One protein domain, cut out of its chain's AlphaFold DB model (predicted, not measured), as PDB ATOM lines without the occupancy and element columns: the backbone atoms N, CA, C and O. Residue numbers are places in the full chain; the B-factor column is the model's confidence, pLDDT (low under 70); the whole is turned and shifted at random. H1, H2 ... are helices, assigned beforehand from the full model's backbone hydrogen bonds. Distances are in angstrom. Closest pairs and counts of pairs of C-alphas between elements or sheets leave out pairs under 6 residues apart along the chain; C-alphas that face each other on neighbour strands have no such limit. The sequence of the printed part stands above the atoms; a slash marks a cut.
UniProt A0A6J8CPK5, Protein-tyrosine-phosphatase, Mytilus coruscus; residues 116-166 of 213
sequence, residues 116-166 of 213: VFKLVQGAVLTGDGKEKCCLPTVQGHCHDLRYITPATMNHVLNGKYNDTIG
ATOM      1  N   VAL A 116     -25.931  -4.241  43.456       63.72
ATOM      2  CA  VAL A 116     -27.372  -3.991  43.663       63.72
ATOM      3  C   VAL A 116     -27.563  -2.719  44.476       63.72
ATOM      4  O   VAL A 116     -28.368  -1.879  44.102       63.72
ATOM      5  N   PHE A 117     -26.784  -2.525  45.538       58.00
ATOM      6  CA  PHE A 117     -26.846  -1.339  46.382       58.00
ATOM      7  C   PHE A 117     -26.460  -0.073  45.616       58.00
ATOM      8  O   PHE A 117     -27.166   0.915  45.728       58.00
ATOM      9  N   LYS A 118     -25.426  -0.087  44.766       52.84
ATOM     10  CA  LYS A 118     -25.074   1.065  43.909       52.84
ATOM     11  C   LYS A 118     -26.135   1.361  42.842       52.84
ATOM     12  O   LYS A 118     -26.376   2.526  42.534       52.84
ATOM     13  N   LEU A 119     -26.791   0.335  42.301       54.00
ATOM     14  CA  LEU A 119     -27.852   0.487  41.297       54.00
ATOM     15  C   LEU A 119     -29.185   0.942  41.922       54.00
ATOM     16  O   LEU A 119     -29.915   1.727  41.319       54.00
ATOM     17  N   VAL A 120     -29.457   0.506  43.155       55.50
ATOM     18  CA  VAL A 120     -30.559   0.963  44.017       55.50
ATOM     19  C   VAL A 120     -30.290   2.377  44.547       55.50
ATOM     20  O   VAL A 120     -31.200   3.194  44.564       55.50
ATOM     21  N   GLN A 121     -29.043   2.718  44.887       52.56
ATOM     22  CA  GLN A 121     -28.650   4.061  45.333       52.56
ATOM     23  C   GLN A 121     -28.581   5.096  44.204       52.56
ATOM     24  O   GLN A 121     -28.724   6.288  44.463       52.56
ATOM     25  N   GLY A 122     -28.383   4.673  42.953       57.00
ATOM     26  CA  GLY A 122     -28.452   5.573  41.798       57.00
ATOM     27  C   GLY A 122     -29.879   6.007  41.448       57.00
ATOM     28  O   GLY A 122     -30.063   6.968  40.699       57.00
ATOM     29  N   ALA A 123     -30.892   5.312  41.971       64.44
ATOM     30  CA  ALA A 123     -32.290   5.587  41.694       64.44
ATOM     31  C   ALA A 123     -32.933   6.355  42.853       64.44
ATOM     32  O   ALA A 123     -33.046   5.868  43.974       64.44
ATOM     33  N   VAL A 124     -33.394   7.567  42.562       81.88
ATOM     34  CA  VAL A 124     -34.215   8.356  43.480       81.88
ATOM     35  C   VAL A 124     -35.577   7.667  43.603       81.88
ATOM     36  O   VAL A 124     -36.346   7.675  42.644       81.88
ATOM     37  N   LEU A 125     -35.843   7.027  44.745       89.06
ATOM     38  CA  LEU A 125     -37.113   6.352  45.032       89.06
ATOM     39  C   LEU A 125     -38.146   7.315  45.636       89.06
ATOM     40  O   LEU A 125     -37.790   8.307  46.278       89.06
ATOM     41  N   THR A 126     -39.422   7.002  45.426       90.81
ATOM     42  CA  THR A 126     -40.583   7.673  46.029       90.81
ATOM     43  C   THR A 126     -40.651   7.390  47.539       90.81
ATOM     44  O   THR A 126     -39.977   6.495  48.046       90.81
ATOM     45  N   GLY A 127     -41.437   8.173  48.290       87.50
ATOM     46  CA  GLY A 127     -41.521   8.079  49.757       87.50
ATOM     47  C   GLY A 127     -42.023   6.735  50.307       87.50
ATOM     48  O   GLY A 127     -41.768   6.422  51.464       87.50
ATOM     49  N   ASP A 128     -42.686   5.921  49.487       89.12
ATOM     50  CA  ASP A 128     -43.102   4.551  49.804       89.12
ATOM     51  C   ASP A 128     -42.030   3.494  49.472       89.12
ATOM     52  O   ASP A 128     -42.204   2.314  49.777       89.12
ATOM     53  N   GLY A 129     -40.919   3.903  48.851       87.69
ATOM     54  CA  GLY A 129     -39.764   3.062  48.537       87.69
ATOM     55  C   GLY A 129     -39.984   2.034  47.425       87.69
ATOM     56  O   GLY A 129     -39.100   1.211  47.192       87.69
ATOM     57  N   LYS A 130     -41.135   2.050  46.742       88.12
ATOM     58  CA  LYS A 130     -41.490   1.031  45.737       88.12
ATOM     59  C   LYS A 130     -41.022   1.396  44.338       88.12
ATOM     60  O   LYS A 130     -40.505   0.554  43.608       88.12
ATOM     61  N   GLU A 131     -41.209   2.655  43.970       88.19
ATOM     62  CA  GLU A 131     -40.999   3.134  42.609       88.19
ATOM     63  C   GLU A 131     -39.966   4.253  42.560       88.19
ATOM     64  O   GLU A 131     -39.622   4.869  43.569       88.19
ATOM     65  N   LYS A 132     -39.456   4.517  41.357       91.00
ATOM     66  CA  LYS A 132     -38.567   5.650  41.098       91.00
ATOM     67  C   LYS A 132     -39.392   6.926  40.957       91.00
ATOM     68  O   LYS A 132     -40.510   6.887  40.452       91.00
ATOM     69  N   CYS A 133     -38.815   8.067  41.317       90.62
ATOM     70  CA  CYS A 133     -39.435   9.358  41.047       90.62
ATOM     71  C   CYS A 133     -39.678   9.533  39.541       90.62
ATOM     72  O   CYS A 133     -38.770   9.358  38.728       90.62
ATOM     73  N   CYS A 134     -40.901   9.916  39.180       92.06
ATOM     74  CA  CYS A 134     -41.316  10.091  37.788       92.06
ATOM     75  C   CYS A 134     -40.732  11.354  37.133       92.06
ATOM     76  O   CYS A 134     -40.582  11.410  35.913       92.06
ATOM     77  N   LEU A 135     -40.383  12.368  37.930       93.62
ATOM     78  CA  LEU A 135     -39.815  13.623  37.445       93.62
ATOM     79  C   LEU A 135     -38.283  13.636  37.559       93.62
ATOM     80  O   LEU A 135     -37.737  13.167  38.560       93.62
ATOM     81  N   PRO A 136     -37.571  14.240  36.589       93.56
ATOM     82  CA  PRO A 136     -36.147  14.525  36.719       93.56
ATOM     83  C   PRO A 136     -35.872  15.439  37.918       93.56
ATOM     84  O   PRO A 136     -36.382  16.562  37.977       93.56
ATOM     85  N   THR A 137     -35.040  14.967  38.848       93.38
ATOM     86  CA  THR A 137     -34.691  15.685  40.080       93.38
ATOM     87  C   THR A 137     -33.270  16.238  40.039       93.38
ATOM     88  O   THR A 137     -32.392  15.719  39.348       93.38
ATOM     89  N   VAL A 138     -33.044  17.315  40.788       93.50
ATOM     90  CA  VAL A 138     -31.739  17.947  41.003       93.50
ATOM     91  C   VAL A 138     -31.447  18.046  42.497       93.50
ATOM     92  O   VAL A 138     -32.356  18.017  43.327       93.50
ATOM     93  N   GLN A 139     -30.166  18.154  42.844       92.25
ATOM     94  CA  GLN A 139     -29.746  18.402  44.221       92.25
ATOM     95  C   GLN A 139     -30.047  19.856  44.591       92.25
ATOM     96  O   GLN A 139     -29.724  20.767  43.827       92.25
ATOM     97  N   GLY A 140     -30.676  20.061  45.746       91.50
ATOM     98  CA  GLY A 140     -30.989  21.386  46.273       91.50
ATOM     99  C   GLY A 140     -30.305  21.653  47.606       91.50
ATOM    100  O   GLY A 140     -29.299  21.032  47.943       91.50
ATOM    101  N   HIS A 141     -30.853  22.610  48.354       93.12
ATOM    102  CA  HIS A 141     -30.288  23.027  49.635       93.12
ATOM    103  C   HIS A 141     -30.478  21.974  50.734       93.12
ATOM    104  O   HIS A 141     -29.549  21.692  51.483       93.12
ATOM    105  N   CYS A 142     -31.671  21.384  50.819       92.06
ATOM    106  CA  CYS A 142     -31.950  20.289  51.740       92.06
ATOM    107  C   CYS A 142     -31.709  18.953  51.030       92.06
ATOM    108  O   CYS A 142     -32.346  18.664  50.022       92.06
ATOM    109  N   HIS A 143     -30.803  18.126  51.544       86.88
ATOM    110  CA  HIS A 143     -30.453  16.853  50.903       86.88
ATOM    111  C   HIS A 143     -31.575  15.807  50.945       86.88
ATOM    112  O   HIS A 143     -31.625  14.927  50.085       86.88
ATOM    113  N   ASP A 144     -32.497  15.937  51.897       88.56
ATOM    114  CA  ASP A 144     -33.591  14.984  52.098       88.56
ATOM    115  C   ASP A 144     -34.777  15.244  51.157       88.56
ATOM    116  O   ASP A 144     -35.618  14.369  50.947       88.56
ATOM    117  N   LEU A 145     -34.842  16.437  50.552       91.25
ATOM    118  CA  LEU A 145     -35.921  16.837  49.654       91.25
ATOM    119  C   LEU A 145     -35.524  16.693  48.185       91.25
ATOM    120  O   LEU A 145     -34.368  16.840  47.785       91.25
ATOM    121  N   ARG A 146     -36.528  16.427  47.348       92.75
ATOM    122  CA  ARG A 146     -36.358  16.319  45.897       92.75
ATOM    123  C   ARG A 146     -36.718  17.641  45.239       92.75
ATOM    124  O   ARG A 146     -37.848  18.104  45.348       92.75
ATOM    125  N   TYR A 147     -35.751  18.231  44.543       95.50
ATOM    126  CA  TYR A 147     -35.936  19.486  43.821       95.50
ATOM    127  C   TYR A 147     -36.092  19.217  42.333       95.50
ATOM    128  O   TYR A 147     -35.498  18.284  41.791       95.50
ATOM    129  N   ILE A 148     -36.854  20.069  41.660       96.81
ATOM    130  CA  ILE A 148     -37.021  20.055  40.207       96.81
ATOM    131  C   ILE A 148     -36.542  21.377  39.618       96.81
ATOM    132  O   ILE A 148     -36.509  22.407  40.293       96.81
ATOM    133  N   THR A 149     -36.171  21.357  38.342       97.50
ATOM    134  CA  THR A 149     -35.809  22.588  37.632       97.50
ATOM    135  C   THR A 149     -37.056  23.318  37.118       97.50
ATOM    136  O   THR A 149     -38.076  22.672  36.852       97.50
ATOM    137  N   PRO A 150     -36.979  24.637  36.867       97.50
ATOM    138  CA  PRO A 150     -38.064  25.370  36.209       97.50
ATOM    139  C   PRO A 150     -38.425  24.804  34.826       97.50
ATOM    140  O   PRO A 150     -39.586  24.816  34.428       97.50
ATOM    141  N   ALA A 151     -37.441  24.260  34.097       97.81
ATOM    142  CA  ALA A 151     -37.676  23.606  32.811       97.81
ATOM    143  C   ALA A 151     -38.534  22.341  32.967       97.81
ATOM    144  O   ALA A 151     -39.473  22.138  32.197       97.81
ATOM    145  N   THR A 152     -38.259  21.534  33.998       97.25
ATOM    146  CA  THR A 152     -39.080  20.369  34.352       97.25
ATOM    147  C   THR A 152     -40.508  20.795  34.683       97.25
ATOM    148  O   THR A 152     -41.446  20.214  34.146       97.25
ATOM    149  N   MET A 153     -40.687  21.848  35.491       97.69
ATOM    150  CA  MET A 153     -42.017  22.380  35.814       97.69
ATOM    151  C   MET A 153     -42.783  22.801  34.550       97.69
ATOM    152  O   MET A 153     -43.938  22.431  34.370       97.69
ATOM    153  N   ASN A 154     -42.130  23.492  33.613       97.62
ATOM    154  CA  ASN A 154     -42.756  23.858  32.342       97.62
ATOM    155  C   ASN A 154     -43.170  22.616  31.523       97.62
ATOM    156  O   ASN A 154     -44.213  22.596  30.881       97.62
ATOM    157  N   HIS A 155     -42.377  21.543  31.535       97.19
ATOM    158  CA  HIS A 155     -42.753  20.290  30.870       97.19
ATOM    159  C   HIS A 155     -43.964  19.608  31.511       97.19
ATOM    160  O   HIS A 155     -44.790  19.063  30.780       97.19
ATOM    161  N   VAL A 156     -44.094  19.691  32.835       96.50
ATOM    162  CA  VAL A 156     -45.281  19.228  33.566       96.50
ATOM    163  C   VAL A 156     -46.515  20.034  33.163       96.50
ATOM    164  O   VAL A 156     -47.511  19.440  32.766       96.50
ATOM    165  N   LEU A 157     -46.422  21.366  33.149       96.50
ATOM    166  CA  LEU A 157     -47.528  22.245  32.741       96.50
ATOM    167  C   LEU A 157     -47.968  22.021  31.287       96.50
ATOM    168  O   LEU A 157     -49.151  22.092  30.978       96.50
ATOM    169  N   ASN A 158     -47.024  21.705  30.397       96.12
ATOM    170  CA  ASN A 158     -47.317  21.379  28.998       96.12
ATOM    171  C   ASN A 158     -47.846  19.946  28.800       96.12
ATOM    172  O   ASN A 158     -48.015  19.516  27.661       96.12
ATOM    173  N   GLY A 159     -48.049  19.180  29.876       95.12
ATOM    174  CA  GLY A 159     -48.609  17.835  29.815       95.12
ATOM    175  C   GLY A 159     -47.663  16.760  29.276       95.12
ATOM    176  O   GLY A 159     -48.113  15.668  28.946       95.12
ATOM    177  N   LYS A 160     -46.345  17.014  29.211       96.19
ATOM    178  CA  LYS A 160     -45.372  16.020  28.708       96.19
ATOM    179  C   LYS A 160     -45.300  14.741  29.548       96.19
ATOM    180  O   LYS A 160     -44.738  13.755  29.092       96.19
ATOM    181  N   TYR A 161     -45.809  14.786  30.775       95.19
ATOM    182  CA  TYR A 161     -45.789  13.672  31.718       95.19
ATOM    183  C   TYR A 161     -47.180  13.071  31.964       95.19
ATOM    184  O   TYR A 161     -47.299  12.218  32.837       95.19
ATOM    185  N   ASN A 162     -48.214  13.472  31.215       94.31
ATOM    186  CA  ASN A 162     -49.589  12.991  31.424       94.31
ATOM    187  C   ASN A 162     -49.730  11.473  31.229       94.31
ATOM    188  O   ASN A 162     -50.576  10.851  31.859       94.31
ATOM    189  N   ASP A 163     -48.866  10.868  30.412       94.31
ATOM    190  CA  ASP A 163     -48.855   9.416  30.201       94.31
ATOM    191  C   ASP A 163     -48.361   8.651  31.441       94.31
ATOM    192  O   ASP A 163     -48.684   7.482  31.629       94.31
ATOM    193  N   THR A 164     -47.539   9.293  32.280       92.38
ATOM    194  CA  THR A 164     -46.932   8.685  33.479       92.38
ATOM    195  C   THR A 164     -47.596   9.157  34.771       92.38
ATOM    196  O   THR A 164     -47.616   8.426  35.756       92.38
ATOM    197  N   ILE A 165     -48.121  10.383  34.796       93.50
ATOM    198  CA  ILE A 165     -48.676  11.022  35.989       93.50
ATOM    199  C   ILE A 165     -50.185  11.177  35.826       93.50
ATOM    200  O   ILE A 165     -50.643  11.915  34.960       93.50
ATOM    201  N   GLY A 166     -50.956  10.530  36.706       93.50
ATOM    202  CA  GLY A 166     -52.419  10.622  36.684       93.50
ATOM    203  C   GLY A 166     -52.970  11.971  37.162       93.50
ATOM    204  O   GLY A 166     -53.957  12.458  36.620       93.50
TER     205      GLY A 166
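AT A GLANCE: This is residues 116 to 166 of the 213 residues of the protein "Protein-tyrosine-phosphatase" of Mytilus coruscus (UniProt A0A6J8CPK5). There is little regular structure: a winding strand-free link, residues 122 to 149, loops twice, near residues 126 to 132 and 138 to 146, with the short helix H1 at one end and H2 at the other. After H2, residues 158 to 166 form a curved tail. The printed part has 51 residues, with two named helices, H1 then H2, and no named strand; the class is all helix, with 14 residues in named elements. It is loose, with a radius of gyration of the C-alphas of 12.3 A and spans of 35 by 27 by 17 A.

IN THESE COORDINATES: H1 covers residues 116 to 121, beginning at C-alpha 116 (-27.372, -3.991, 43.663). H2, residues 150 to 157, is 10.6 A long and ends at C-alpha 157 (-47.528, 22.245, 32.741).

HOW THE PARTS SIT: H1 and H2 are apart, joined by a long link of 28 residues. In both, every O i to N i+4 pair is within hydrogen-bond range.

THE WHOLE: The farthest C-alphas, Val 116 and Asn 158, are 35.4 A apart. The printed part has no cut. Residues 116 to 123 have pLDDT under 70.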